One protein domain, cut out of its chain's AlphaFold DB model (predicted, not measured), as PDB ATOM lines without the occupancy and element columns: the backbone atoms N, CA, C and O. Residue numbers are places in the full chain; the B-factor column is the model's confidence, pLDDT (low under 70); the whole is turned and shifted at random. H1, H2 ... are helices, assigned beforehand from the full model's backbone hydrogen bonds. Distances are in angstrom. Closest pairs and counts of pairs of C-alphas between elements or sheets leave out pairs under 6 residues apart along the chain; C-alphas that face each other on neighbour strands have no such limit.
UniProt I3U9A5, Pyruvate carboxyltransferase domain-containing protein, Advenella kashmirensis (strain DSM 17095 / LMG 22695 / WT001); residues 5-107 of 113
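This is residues 5 to 107 of the 113 residues of the protein "Pyruvate carboxyltransferase domain-containing protein" of Advenella kashmirensis (strain DSM 17095 / LMG 22695 / WT001) (UniProt I3U9A5). With little regular structure, this flat domain has H2 in the middle, H1 on one side and H3 and H4 on the other; the long H1 to H2 loop reaches out to Glu 42. The printed 103 residues, all helix by class, have four named helices, H1 to H4, holding only 40 residues, and no named strand. It is compact, radius of gyration of the C-alphas 13.9 A, spanning 46 by 34 by 18 A.

Find C-alpha 14 at (-46.709, 7.145, -41.929); H1, residues 14 to 23, runs 14.3 A. H2, residues 55 to 64, and H3, residues 73 to 87, span 14.0 A and 21.1 A; H4, residues 94 to 98, ends at (-54.574, 24.273, -45.193).

H1 is close to but not clearly touching H2, closest C-alphas Met 15 and Trp 58, 6.9 A. H2 and H3, a hairpin, only just touch with 3 pairs of C-alphas within 8 A, closest Glu 56 and Met 76, 7.0 A. H4 touches H2, closest C-alphas Asp 57 and Val 95, 5.6 A. Every O i to N i+4 pair in the four helices is within hydrogen-bond range.

The printed part has no cut. Residues 47 and 105 to 107 have pLDDT under 70.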
ATOM      1  N   ALA A   5     -36.628   5.136 -46.608       98.00
ATOM      2  CA  ALA A   5     -37.889   4.944 -45.907       98.00
ATOM      3  C   ALA A   5     -39.061   5.134 -46.875       98.00
ATOM      4  O   ALA A   5     -39.164   6.149 -47.559       98.00
ATOM      5  N   HIS A   6     -39.955   4.150 -46.895       97.38
ATOM      6  CA  HIS A   6     -41.163   4.155 -47.706       97.38
ATOM      7  C   HIS A   6     -42.321   3.666 -46.838       97.38
ATOM      8  O   HIS A   6     -42.383   2.487 -46.482       97.38
ATOM      9  N   PHE A   7     -43.230   4.565 -46.470       96.31
ATOM     10  CA  PHE A   7     -44.392   4.239 -45.655       96.31
ATOM     11  C   PHE A   7     -45.681   4.776 -46.263       96.31
ATOM     12  O   PHE A   7     -45.758   5.867 -46.825       96.31
ATOM     13  N   HIS A   8     -46.731   3.988 -46.066       94.50
ATOM     14  CA  HIS A   8     -48.101   4.401 -46.306       94.50
ATOM     15  C   HIS A   8     -48.688   5.053 -45.053       94.50
ATOM     16  O   HIS A   8     -48.480   4.571 -43.938       94.50
ATOM     17  N   ASP A   9     -49.512   6.084 -45.239       93.38
ATOM     18  CA  ASP A   9     -50.215   6.774 -44.152       93.38
ATOM     19  C   ASP A   9     -51.661   6.288 -43.966       93.38
ATOM     20  O   ASP A   9     -52.531   6.964 -43.430       93.38
ATOM     21  N   SER A  10     -51.937   5.044 -44.363       90.31
ATOM     22  CA  SER A  10     -53.297   4.470 -44.364       90.31
ATOM     23  C   SER A  10     -53.922   4.310 -42.969       90.31
ATOM     24  O   SER A  10     -55.091   3.955 -42.845       90.31
ATOM     25  N   ARG A  11     -53.128   4.499 -41.910       89.56
ATOM     26  CA  ARG A  11     -53.545   4.444 -40.498       89.56
ATOM     27  C   ARG A  11     -53.080   5.669 -39.700       89.56
ATOM     28  O   ARG A  11     -53.108   5.621 -38.476       89.56
ATOM     29  N   GLY A  12     -52.640   6.738 -40.370       91.31
ATOM     30  CA  GLY A  12     -52.146   7.953 -39.709       91.31
ATOM     31  C   GLY A  12     -50.812   7.780 -38.974       91.31
ATOM     32  O   GLY A  12     -50.526   8.521 -38.038       91.31
ATOM     33  N   THR A  13     -50.017   6.768 -39.334       94.94
ATOM     34  CA  THR A  13     -48.716   6.473 -38.706       94.94
ATOM     35  C   THR A  13     -47.529   6.712 -39.638       94.94
ATOM     36  O   THR A  13     -46.388   6.601 -39.201       94.94
ATOM     37  N   GLY A  14     -47.760   7.011 -40.918       96.50
ATOM     38  CA  GLY A  14     -46.709   7.145 -41.929       96.50
ATOM     39  C   GLY A  14     -45.757   8.297 -41.616       96.50
ATOM     40  O   GLY A  14     -44.549   8.088 -41.551       96.50
ATOM     41  N   MET A  15     -46.306   9.479 -41.316       97.31
ATOM     42  CA  MET A  15     -45.525  10.666 -40.934       97.31
ATOM     43  C   MET A  15     -44.686  10.440 -39.669       97.31
ATOM     44  O   MET A  15     -43.514  10.806 -39.625       97.31
ATOM     45  N   VAL A  16     -45.261   9.789 -38.651       98.06
ATOM     46  CA  VAL A  16     -44.550   9.482 -37.397       98.06
ATOM     47  C   VAL A  16     -43.415   8.488 -37.647       98.06
ATOM     48  O   VAL A  16     -42.318   8.655 -37.119       98.06
ATOM     49  N   ASN A  17     -43.638   7.490 -38.505       98.38
ATOM     50  CA  ASN A  17     -42.596   6.543 -38.887       98.38
ATOM     51  C   ASN A  17     -41.479   7.208 -39.716       98.38
ATOM     52  O   ASN A  17     -40.318   6.835 -39.555       98.38
ATOM     53  N   TYR A  18     -41.786   8.198 -40.567       98.44
ATOM     54  CA  TYR A  18     -40.760   9.005 -41.247       98.44
ATOM     55  C   TYR A  18     -39.937   9.837 -40.283       98.44
ATOM     56  O   TYR A  18     -38.712   9.800 -40.380       98.44
ATOM     57  N   LEU A  19     -40.568  10.503 -39.319       98.50
ATOM     58  CA  LEU A  19     -39.832  11.239 -38.299       98.50
ATOM     59  C   LEU A  19     -38.902  10.309 -37.500       98.50
ATOM     60  O   LEU A  19     -37.712  10.587 -37.392       98.50
ATOM     61  N   ALA A  20     -39.398   9.154 -37.047       98.50
ATOM     62  CA  ALA A  20     -38.579   8.171 -36.332       98.50
ATOM     63  C   ALA A  20     -37.412   7.633 -37.187       98.50
ATOM     64  O   ALA A  20     -36.292   7.454 -36.698       98.50
ATOM     65  N   ALA A  21     -37.642   7.391 -38.481       98.44
ATOM     66  CA  ALA A  21     -36.592   6.991 -39.414       98.44
ATOM     67  C   ALA A  21     -35.552   8.108 -39.615       98.44
ATOM     68  O   ALA A  21     -34.349   7.834 -39.622       98.44
ATOM     69  N   TYR A  22     -35.996   9.362 -39.729       98.50
ATOM     70  CA  TYR A  22     -35.130  10.536 -39.825       98.50
ATOM     71  C   TYR A  22     -34.234  10.684 -38.588       98.50
ATOM     72  O   TYR A  22     -33.014  10.824 -38.719       98.50
ATOM     73  N   GLU A  23     -34.808  10.567 -37.390       98.06
ATOM     74  CA  GLU A  23     -34.079  10.582 -36.113       98.06
ATOM     75  C   GLU A  23     -33.081   9.420 -35.998       98.06
ATOM     76  O   GLU A  23     -32.010   9.571 -35.415       98.06
ATOM     77  N   SER A  24     -33.378   8.288 -36.640       98.06
ATOM     78  CA  SER A  24     -32.493   7.116 -36.715       98.06
ATOM     79  C   SER A  24     -31.404   7.218 -37.798       98.06
ATOM     80  O   SER A  24     -30.641   6.274 -37.996       98.06
ATOM     81  N   GLY A  25     -31.316   8.343 -38.516       97.38
ATOM     82  CA  GLY A  25     -30.270   8.607 -39.511       97.38
ATOM     83  C   GLY A  25     -30.662   8.364 -40.974       97.38
ATOM     84  O   GLY A  25     -29.819   8.533 -41.854       97.38
ATOM     85  N   VAL A  26     -31.918   8.011 -41.277       98.19
ATOM     86  CA  VAL A  26     -32.397   7.905 -42.669       98.19
ATOM     87  C   VAL A  26     -32.508   9.296 -43.297       98.19
ATOM     88  O   VAL A  26     -32.937  10.251 -42.649       98.19
ATOM     89  N   ARG A  27     -32.098   9.430 -44.562       97.12
ATOM     90  CA  ARG A  27     -32.116  10.706 -45.306       97.12
ATOM     91  C   ARG A  27     -32.812  10.637 -46.664       97.12
ATOM     92  O   ARG A  27     -32.954  11.663 -47.311       97.12
ATOM     93  N   TYR A  28     -33.267   9.455 -47.071       97.75
ATOM     94  CA  TYR A  28     -33.976   9.245 -48.329       97.75
ATOM     95  C   TYR A  28     -35.373   8.716 -48.019       97.75
ATOM     96  O   TYR A  28     -35.513   7.729 -47.292       97.75
ATOM     97  N   PHE A  29     -36.387   9.395 -48.547       98.38
ATOM     98  CA  PHE A  29     -37.793   9.136 -48.259       98.38
ATOM     99  C   PHE A  29     -38.580   9.147 -49.562       98.38
ATOM    100  O   PHE A  29     -38.491  10.109 -50.323       98.38
ATOM    101  N   ASP A  30     -39.380   8.113 -49.789       97.69
ATOM    102  CA  ASP A  30     -40.301   8.081 -50.920       97.69
ATOM    103  C   ASP A  30     -41.633   8.703 -50.510       97.69
ATOM    104  O   ASP A  30     -42.226   8.327 -49.508       97.69
ATOM    105  N   CYS A  31     -42.142   9.652 -51.283       97.25
ATOM    106  CA  CYS A  31     -43.444  10.266 -51.031       97.25
ATOM    107  C   CYS A  31     -44.253  10.313 -52.327       97.25
ATOM    108  O   CYS A  31     -43.760   9.980 -53.406       97.25
ATOM    109  N   SER A  32     -45.502  10.755 -52.231       97.44
ATOM    110  CA  SER A  32     -46.331  11.018 -53.408       97.44
ATOM    111  C   SER A  32     -47.128  12.303 -53.245       97.44
ATOM    112  O   SER A  32     -47.581  12.605 -52.137       97.44
ATOM    113  N   MET A  33     -47.373  13.003 -54.351       97.69
ATOM    114  CA  MET A  33     -48.233  14.189 -54.356       97.69
ATOM    115  C   MET A  33     -49.619  13.833 -53.825       97.69
ATOM    116  O   MET A  33     -50.221  12.852 -54.268       97.69
ATOM    117  N   GLY A  34     -50.093  14.583 -52.834       96.12
ATOM    118  CA  GLY A  34     -51.404  14.420 -52.217       96.12
ATOM    119  C   GLY A  34     -51.697  13.023 -51.649       96.12
ATOM    120  O   GLY A  34     -52.864  12.674 -51.458       96.12
ATOM    121  N   GLY A  35     -50.665  12.206 -51.408       95.44
ATOM    122  CA  GLY A  35     -50.807  10.835 -50.905       95.44
ATOM    123  C   GLY A  35     -51.274   9.827 -51.963       95.44
ATOM    124  O   GLY A  35     -51.814   8.773 -51.619       95.44
ATOM    125  N   VAL A  36     -51.116  10.140 -53.256       94.12
ATOM    126  CA  VAL A  36     -51.463   9.234 -54.358       94.12
ATOM    127  C   VAL A  36     -50.739   7.899 -54.246       94.12
ATOM    128  O   VAL A  36     -49.538   7.802 -54.029       94.12
ATOM    129  N   GLY A  37     -51.494   6.837 -54.471       86.56
ATOM    130  CA  GLY A  37     -51.032   5.473 -54.323       86.56
ATOM    131  C   GLY A  37     -52.069   4.691 -53.545       86.56
ATOM    132  O   GLY A  37     -53.197   5.139 -53.337       86.56
ATOM    133  N   GLY A  38     -51.695   3.495 -53.139       80.38
ATOM    134  CA  GLY A  38     -52.596   2.578 -52.476       80.38
ATOM    135  C   GLY A  38     -52.035   1.175 -52.545       80.38
ATOM    136  O   GLY A  38     -50.903   0.950 -52.970       80.38
ATOM    137  N   HIS A  39     -52.836   0.228 -52.101       73.31
ATOM    138  CA  HIS A  39     -52.429  -1.164 -52.076       73.31
ATOM    139  C   HIS A  39     -52.830  -1.857 -53.380       73.31
ATOM    140  O   HIS A  39     -53.693  -1.347 -54.103       73.31
ATOM    141  N   PRO A  40     -52.223  -3.015 -53.693       78.12
ATOM    142  CA  PRO A  40     -52.675  -3.836 -54.803       78.12
ATOM    143  C   PRO A  40     -54.179  -4.095 -54.711       78.12
ATOM    144  O   PRO A  40     -54.741  -4.174 -53.620       78.12
ATOM    145  N   THR A  41     -54.826  -4.269 -55.858       74.44
ATOM    146  CA  THR A  41     -56.284  -4.451 -55.972       74.44
ATOM    147  C   THR A  41     -56.826  -5.625 -55.151       74.44
ATOM    148  O   THR A  41     -57.985  -5.612 -54.738       74.44
ATOM    149  N   GLU A  42     -55.987  -6.628 -54.890       79.31
ATOM    150  CA  GLU A  42     -56.299  -7.804 -54.072       79.31
ATOM    151  C   GLU A  42     -56.314  -7.501 -52.566       79.31
ATOM    152  O   GLU A  42     -56.962  -8.204 -51.789       79.31
ATOM    153  N   VAL A  43     -55.635  -6.433 -52.139       75.31
ATOM    154  CA  VAL A  43     -55.521  -6.042 -50.736       75.31
ATOM    155  C   VAL A  43     -56.541  -4.952 -50.428       75.31
ATOM    156  O   VAL A  43     -56.322  -3.761 -50.652       75.31
ATOM    157  N   LYS A  44     -57.671  -5.363 -49.854       72.25
ATOM    158  CA  LYS A  44     -58.677  -4.433 -49.335       72.25
ATOM    159  C   LYS A  44     -58.386  -4.078 -47.884       72.25
ATOM    160  O   LYS A  44     -58.542  -4.899 -46.984       72.25
ATOM    161  N   TYR A  45     -58.029  -2.822 -47.662       71.06
ATOM    162  CA  TYR A  45     -58.213  -2.186 -46.360       71.06
ATOM    163  C   TYR A  45     -59.679  -1.739 -46.229       71.06
ATOM    164  O   TYR A  45     -60.442  -1.827 -47.192       71.06
ATOM    165  N   GLY A  46     -60.108  -1.315 -45.035       74.25
ATOM    166  CA  GLY A  46     -61.464  -0.781 -44.838       74.25
ATOM    167  C   GLY A  46     -61.779   0.413 -45.761       74.25
ATOM    168  O   GLY A  46     -60.933   0.862 -46.522       74.25
ATOM    169  N   GLY A  47     -62.987   0.975 -45.678       69.88
ATOM    170  CA  GLY A  47     -63.443   2.066 -46.565       69.88
ATOM    171  C   GLY A  47     -62.820   3.452 -46.319       69.88
ATOM    172  O   GLY A  47     -63.474   4.453 -46.591       69.88
ATOM    173  N   GLY A  48     -61.619   3.521 -45.742       74.38
ATOM    174  CA  GLY A  48     -60.916   4.764 -45.423       74.38
ATOM    175  C   GLY A  48     -59.898   5.168 -46.488       74.38
ATOM    176  O   GLY A  48     -59.664   4.453 -47.462       74.38
ATOM    177  N   PHE A  49     -59.257   6.316 -46.276       78.12
ATOM    178  CA  PHE A  49     -58.172   6.773 -47.135       78.12
ATOM    179  C   PHE A  49     -56.938   5.885 -46.960       78.12
ATOM    180  O   PHE A  49     -56.511   5.589 -45.844       78.12
ATOM    181  N   THR A  50     -56.369   5.455 -48.081       85.94
ATOM    182  CA  THR A  50     -55.116   4.700 -48.125       85.94
ATOM    183  C   THR A  50     -54.182   5.353 -49.121       85.94
ATOM    184  O   THR A  50     -54.653   5.983 -50.066       85.94
ATOM    185  N   GLY A  51     -52.885   5.156 -48.942       90.38
ATOM    186  CA  GLY A  51     -51.882   5.743 -49.815       90.38
ATOM    187  C   GLY A  51     -50.581   6.010 -49.082       90.38
ATOM    188  O   GLY A  51     -50.443   5.681 -47.899       90.38
ATOM    189  N   ASN A  52     -49.645   6.594 -49.818       96.06
ATOM    190  CA  ASN A  52     -48.337   6.995 -49.321       96.06
ATOM    191  C   ASN A  52     -48.448   8.199 -48.382       96.06
ATOM    192  O   ASN A  52     -49.468   8.891 -48.348       96.06
ATOM    193  N   VAL A  53     -47.365   8.488 -47.668       97.56
ATOM    194  CA  VAL A  53     -47.173   9.814 -47.074       97.56
ATOM    195  C   VAL A  53     -47.191  10.885 -48.176       97.56
ATOM    196  O   VAL A  53     -46.585  10.723 -49.243       97.56
ATOM    197  N   CYS A  54     -47.915  11.975 -47.922       97.88
ATOM    198  CA  CYS A  54     -48.005  13.114 -48.829       97.88
ATOM    199  C   CYS A  54     -46.661  13.851 -48.885       97.88
ATOM    200  O   CYS A  54     -46.106  14.200 -47.840       97.88
ATOM    201  N   THR A  55     -46.162  14.127 -50.091       98.25
ATOM    202  CA  THR A  55     -44.925  14.900 -50.291       98.25
ATOM    203  C   THR A  55     -45.004  16.255 -49.602       98.25
ATOM    204  O   THR A  55     -44.074  16.658 -48.916       98.25
ATOM    205  N   GLU A  56     -46.136  16.934 -49.737       98.25
ATOM    206  CA  GLU A  56     -46.370  18.278 -49.220       98.25
ATOM    207  C   GLU A  56     -46.309  18.314 -47.694       98.25
ATOM    208  O   GLU A  56     -45.723  19.226 -47.115       98.25
ATOM    209  N   ASP A  57     -46.880  17.296 -47.048       97.75
ATOM    210  CA  ASP A  57     -46.936  17.208 -45.591       97.75
ATOM    211  C   ASP A  57     -45.547  16.890 -45.017       97.75
ATOM    212  O   ASP A  57     -45.146  17.475 -44.009       97.75
ATOM    213  N   TRP A  58     -44.788  16.010 -45.683       98.12
ATOM    214  CA  TRP A  58     -43.427  15.668 -45.271       98.12
ATOM    215  C   TRP A  58     -42.435  16.812 -45.498       98.12
ATOM    216  O   TRP A  58     -41.697  17.167 -44.581       98.12
ATOM    217  N   VAL A  59     -42.457  17.437 -46.680       97.62
ATOM    218  CA  VAL A  59     -41.604  18.591 -47.001       97.62
ATOM    219  C   VAL A  59     -41.887  19.743 -46.042       97.62
ATOM    220  O   VAL A  59     -40.964  20.252 -45.418       97.62
ATOM    221  N   ASN A  60     -43.156  20.108 -45.834       96.50
ATOM    222  CA  ASN A  60     -43.504  21.190 -44.912       96.50
ATOM    223  C   ASN A  60     -43.048  20.908 -43.472       96.50
ATOM    224  O   ASN A  60     -42.665  21.843 -42.769       96.50
ATOM    225  N   LEU A  61     -43.088  19.649 -43.013       96.69
ATOM    226  CA  LEU A  61     -42.555  19.281 -41.698       96.69
ATOM    227  C   LEU A  61     -41.037  19.485 -41.635       96.69
ATOM    228  O   LEU A  61     -40.567  20.127 -40.699       96.69
ATOM    229  N   LEU A  62     -40.287  18.980 -42.618       97.12
ATOM    230  CA  LEU A  62     -38.832  19.141 -42.671       97.12
ATOM    231  C   LEU A  62     -38.426  20.619 -42.692       97.12
ATOM    232  O   LEU A  62     -37.639  21.043 -41.847       97.12
ATOM    233  N   GLU A  63     -39.046  21.418 -43.557       96.19
ATOM    234  CA  GLU A  63     -38.815  22.865 -43.623       96.19
ATOM    235  C   GLU A  63     -39.157  23.548 -42.291       96.19
ATOM    236  O   GLU A  63     -38.402  24.379 -41.790       96.19
ATOM    237  N   SER A  64     -40.253  23.142 -41.636       94.44
ATOM    238  CA  SER A  64     -40.644  23.687 -40.324       94.44
ATOM    239  C   SER A  64     -39.673  23.306 -39.207       94.44
ATOM    240  O   SER A  64     -39.591  24.004 -38.198       94.44
ATOM    241  N   MET A  65     -38.932  22.211 -39.372       95.00
ATOM    242  CA  MET A  65     -37.847  21.801 -38.481       95.00
ATOM    243  C   MET A  65     -36.510  22.484 -38.821       95.00
ATOM    244  O   MET A  65     -35.514  22.223 -38.147       95.00
ATOM    245  N   GLY A  66     -36.469  23.344 -39.844       94.12
ATOM    246  CA  GLY A  66     -35.248  23.987 -40.333       94.12
ATOM    247  C   GLY A  66     -34.358  23.060 -41.166       94.12
ATOM    248  O   GLY A  66     -33.155  23.297 -41.268       94.12
ATOM    249  N   VAL A  67     -34.920  21.985 -41.720       96.25
ATOM    250  CA  VAL A  67     -34.222  21.060 -42.617       96.25
ATOM    251  C   VAL A  67     -34.508  21.473 -44.055       96.25
ATOM    252  O   VAL A  67     -35.621  21.282 -44.535       96.25
ATOM    253  N   ASP A  68     -33.484  21.991 -44.731       95.44
ATOM    254  CA  ASP A  68     -33.561  22.352 -46.148       95.44
ATOM    255  C   ASP A  68     -33.785  21.102 -47.007       95.44
ATOM    256  O   ASP A  68     -32.963  20.175 -47.032       95.44
ATOM    257  N   THR A  69     -34.922  21.069 -47.697       96.25
ATOM    258  CA  THR A  69     -35.289  19.981 -48.607       96.25
ATOM    259  C   THR A  69     -34.851  20.241 -50.048       96.25
ATOM    260  O   THR A  69     -34.870  19.319 -50.867       96.25
ATOM    261  N   GLY A  70     -34.477  21.480 -50.381       96.44
ATOM    262  CA  GLY A  70     -34.225  21.935 -51.747       96.44
ATOM    263  C   GLY A  70     -35.474  21.980 -52.639       96.44
ATOM    264  O   GLY A  70     -35.344  22.135 -53.855       96.44
ATOM    265  N   VAL A  71     -36.674  21.814 -52.076       96.62
ATOM    266  CA  VAL A  71     -37.941  21.810 -52.818       96.62
ATOM    267  C   VAL A  71     -38.516  23.222 -52.887       96.62
ATOM    268  O   VAL A  71     -38.737  23.872 -51.869       96.62
ATOM    269  N   ASP A  72     -38.848  23.681 -54.095       96.56
ATOM    270  CA  ASP A  72     -39.661  24.887 -54.264       96.56
ATOM    271  C   ASP A  72     -41.095  24.606 -53.790       96.56
ATOM    272  O   ASP A  72     -41.857  23.873 -54.429       96.56
ATOM    273  N   LEU A  73     -41.455  25.201 -52.652       95.56
ATOM    274  CA  LEU A  73     -42.735  24.970 -51.986       95.56
ATOM    275  C   LEU A  73     -43.932  25.438 -52.818       95.56
ATOM    276  O   LEU A  73     -44.984  24.800 -52.786       95.56
ATOM    277  N   GLN A  74     -43.788  26.513 -53.593       94.69
ATOM    278  CA  GLN A  74     -44.871  27.007 -54.442       94.69
ATOM    279  C   GLN A  74     -45.063  26.100 -55.655       94.69
ATOM    280  O   GLN A  74     -46.192  25.707 -55.960       94.69
ATOM    281  N   CYS A  75     -43.972  25.695 -56.307       97.44
ATOM    282  CA  CYS A  75     -44.026  24.724 -57.400       97.44
ATOM    283  C   CYS A  75     -44.578  23.373 -56.924       97.44
ATOM    284  O   CYS A  75     -45.359  22.743 -57.637       97.44
ATOM    285  N   MET A  76     -44.237  22.939 -55.708       97.62
ATOM    286  CA  MET A  76     -44.785  21.727 -55.095       97.62
ATOM    287  C   MET A  76     -46.309  21.815 -54.938       97.62
ATOM    288  O   MET A  76     -47.019  20.898 -55.356       97.62
ATOM    289  N   LEU A  77     -46.837  22.915 -54.394       96.88
ATOM    290  CA  LEU A  77     -48.286  23.102 -54.262       96.88
ATOM    291  C   LEU A  77     -48.996  23.133 -55.623       96.88
ATOM    292  O   LEU A  77     -50.054  22.523 -55.783       96.88
ATOM    293  N   GLN A  78     -48.402  23.786 -56.624       97.38
ATOM    294  CA  GLN A  78     -48.936  23.794 -57.991       97.38
ATOM    295  C   GLN A  78     -48.968  22.387 -58.599       97.38
ATOM    296  O   GLN A  78     -49.969  21.995 -59.202       97.38
ATOM    297  N   ALA A  79     -47.907  21.603 -58.404       97.88
ATOM    298  CA  ALA A  79     -47.845  20.217 -58.857       97.88
ATOM    299  C   ALA A  79     -48.887  19.335 -58.146       97.88
ATOM    300  O   ALA A  79     -49.493  18.472 -58.784       97.88
ATOM    301  N   SER A  80     -49.141  19.578 -56.856       97.44
ATOM    302  CA  SER A  80     -50.178  18.886 -56.078       97.44
ATOM    303  C   SER A  80     -51.568  19.137 -56.657       97.44
ATOM    304  O   SER A  80     -52.287  18.196 -56.999       97.44
ATOM    305  N   ALA A  81     -51.904  20.412 -56.876       97.06
ATOM    306  CA  ALA A  81     -53.179  20.819 -57.459       97.06
ATOM    307  C   ALA A  81     -53.365  20.269 -58.883       97.06
ATOM    308  O   ALA A  81     -54.453  19.820 -59.251       97.06
ATOM    309  N   TYR A  82     -52.295  20.248 -59.684       98.12
ATOM    310  CA  TYR A  82     -52.332  19.640 -61.010       98.12
ATOM    311  C   TYR A  82     -52.575  18.125 -60.941       98.12
ATOM    312  O   TYR A  82     -53.381  17.599 -61.708       98.12
ATOM    313  N   CYS A  83     -51.939  17.421 -60.000       97.69
ATOM    314  CA  CYS A  83     -52.145  15.989 -59.793       97.69
ATOM    315  C   CYS A  83     -53.606  15.666 -59.442       97.69
ATOM    316  O   CYS A  83     -54.209  14.783 -60.054       97.69
ATOM    317  N   GLU A  84     -54.196  16.425 -58.517       96.31
ATOM    318  CA  GLU A  84     -55.614  16.329 -58.161       96.31
ATOM    319  C   GLU A  84     -56.524  16.547 -59.382       96.31
ATOM    320  O   GLU A  84     -57.424  15.742 -59.645       96.31
ATOM    321  N   SER A  85     -56.241  17.582 -60.182       97.69
ATOM    322  CA  SER A  85     -56.986  17.886 -61.409       97.69
ATOM    323  C   SER A  85     -56.928  16.749 -62.432       97.69
ATOM    324  O   SER A  85     -57.965  16.374 -62.979       97.69
ATOM    325  N   VAL A  86     -55.746  16.177 -62.673       97.94
ATOM    326  CA  VAL A  86     -55.556  15.076 -63.633       97.94
ATOM    327  C   VAL A  86     -56.261  13.800 -63.174       97.94
ATOM    328  O   VAL A  86     -56.826  13.079 -63.995       97.94
ATOM    329  N   LEU A  87     -56.247  13.513 -61.872       95.62
ATOM    330  CA  LEU A  87     -56.883  12.321 -61.312       95.62
ATOM    331  C   LEU A  87     -58.399  12.462 -61.141       95.62
ATOM    332  O   LEU A  87     -59.077  11.454 -60.933       95.62
ATOM    333  N   GLY A  88     -58.936  13.683 -61.202       96.69
ATOM    334  CA  GLY A  88     -60.368  13.948 -61.075       96.69
ATOM    335  C   GLY A  88     -60.948  13.569 -59.707       96.69
ATOM    336  O   GLY A  88     -62.134  13.257 -59.610       96.69
ATOM    337  N   ARG A  89     -60.124  13.554 -58.650       92.56
ATOM    338  CA  ARG A  89     -60.537  13.233 -57.274       92.56
ATOM    339  C   ARG A  89     -59.746  14.055 -56.269       92.56
ATOM    340  O   ARG A  89     -58.551  14.232 -56.463       92.56
ATOM    341  N   ALA A  90     -60.388  14.430 -55.165       92.19
ATOM    342  CA  ALA A  90     -59.705  15.080 -54.053       92.19
ATOM    343  C   ALA A  90     -58.588  14.189 -53.478       92.19
ATOM    344  O   ALA A  90     -58.770  12.977 -53.283       92.19
ATOM    345  N   LEU A  91     -57.444  14.806 -53.204       94.62
ATOM    346  CA  LEU A  91     -56.278  14.214 -52.567       94.62
ATOM    347  C   LEU A  91     -56.251  14.540 -51.066       94.62
ATOM    348  O   LEU A  91     -57.196  15.108 -50.512       94.62
ATOM    349  N   HIS A  92     -55.223  14.066 -50.358       94.12
ATOM    350  CA  HIS A  92     -55.266  13.965 -48.893       94.12
ATOM    351  C   HIS A  92     -54.220  14.790 -48.148       94.12
ATOM    352  O   HIS A  92     -54.253  14.782 -46.913       94.12
ATOM    353  N   SER A  93     -53.351  15.513 -48.863       96.38
ATOM    354  CA  SER A  93     -52.376  16.400 -48.224       96.38
ATOM    355  C   SER A  93     -53.086  17.402 -47.324       96.38
ATOM    356  O   SER A  93     -54.021  18.090 -47.737       96.38
ATOM    357  N   LYS A  94     -52.631  17.490 -46.077       96.19
ATOM    358  CA  LYS A  94     -53.118  18.502 -45.139       96.19
ATOM    359  C   LYS A  94     -52.616  19.878 -45.539       96.19
ATOM    360  O   LYS A  94     -53.417  20.801 -45.577       96.19
ATOM    361  N   VAL A  95     -51.348  19.981 -45.924       96.88
ATOM    362  CA  VAL A  95     -50.696  21.236 -46.315       96.88
ATOM    363  C   VAL A  95     -51.304  21.831 -47.580       96.88
ATOM    364  O   VAL A  95     -51.568  23.028 -47.612       96.88
ATOM    365  N   ALA A  96     -51.601  21.029 -48.604       95.88
ATOM    366  CA  ALA A  96     -52.253  21.536 -49.813       95.88
ATOM    367  C   ALA A  96     -53.649  22.121 -49.521       95.88
ATOM    368  O   ALA A  96     -54.065  23.083 -50.162       95.88
ATOM    369  N   LEU A  97     -54.354  21.569 -48.527       95.06
ATOM    370  CA  LEU A  97     -55.691  22.013 -48.126       95.06
ATOM    371  C   LEU A  97     -55.671  23.182 -47.129       95.06
ATOM    372  O   LEU A  97     -56.585  24.004 -47.140       95.06
ATOM    373  N   SER A  98     -54.671  23.250 -46.244       95.25
ATOM    374  CA  SER A  98     -54.574  24.273 -45.193       95.25
ATOM    375  C   SER A  98     -53.647  25.439 -45.531       95.25
ATOM    376  O   SER A  98     -53.696  26.461 -44.850       95.25
ATOM    377  N   GLY A  99     -52.796  25.284 -46.543       92.31
ATOM    378  CA  GLY A  99     -51.662  26.162 -46.816       92.31
ATOM    379  C   GLY A  99     -50.385  25.743 -46.077       92.31
ATOM    380  O   GLY A  99     -50.413  24.924 -45.151       92.31
ATOM    381  N   LEU A 100     -49.263  26.325 -46.512       90.00
ATOM    382  CA  LEU A 100     -47.950  26.191 -45.872       90.00
ATOM    383  C   LEU A 100     -47.950  26.808 -44.473       90.00
ATOM    384  O   LEU A 100     -48.749  27.696 -44.164       90.00
ATOM    385  N   ASN A 101     -47.004  26.371 -43.641       85.62
ATOM    386  CA  ASN A 101     -46.746  27.017 -42.362       85.62
ATOM    387  C   ASN A 101     -46.367  28.501 -42.589       85.62
ATOM    388  O   ASN A 101     -45.325  28.772 -43.189       85.62
ATOM    389  N   PRO A 102     -47.161  29.468 -42.085       84.06
ATOM    390  CA  PRO A 102     -46.945  30.893 -42.347       84.06
ATOM    391  C   PRO A 102     -45.669  31.448 -41.696       84.06
ATOM    392  O   PRO A 102     -45.291  32.587 -41.955       84.06
ATOM    393  N   LEU A 103     -45.009  30.671 -40.832       83.94
ATOM    394  CA  LEU A 103     -43.758  31.058 -40.183       83.94
ATOM    395  C   LEU A 103     -42.514  30.713 -41.014       83.94
ATOM    396  O   LEU A 103     -41.442  31.236 -40.712       83.94
ATOM    397  N   LEU A 104     -42.630  29.892 -42.064       80.12
ATOM    398  CA  LEU A 104     -41.487  29.521 -42.914       80.12
ATOM    399  C   LEU A 104     -40.864  30.737 -43.617       80.12
ATOM    400  O   LEU A 104     -39.643  30.862 -43.672       80.12
ATOM    401  N   ASP A 105     -41.687  31.700 -44.036       63.44
ATOM    402  CA  ASP A 105     -41.226  32.932 -44.689       63.44
ATOM    403  C   ASP A 105     -40.451  33.873 -43.748       63.44
ATOM    404  O   ASP A 105     -39.731  34.758 -44.207       63.44
ATOM    405  N   SER A 106     -40.548  33.686 -42.427       53.84
ATOM    406  CA  SER A 106     -39.884  34.567 -41.455       53.84
ATOM    407  C   SER A 106     -38.380  34.301 -41.295       53.84
ATOM    408  O   SER A 106     -37.656  35.174 -40.817       53.84
ATOM    409  N   HIS A 107     -37.886  33.141 -41.741       49.50
ATOM    410  CA  HIS A 107     -36.479  32.747 -41.590       49.50
ATOM    411  C   HIS A 107     -35.573  33.173 -42.756       49.50
ATOM    412  O   HIS A 107     -34.356  33.244 -42.583       49.50
TER     413      HIS A 107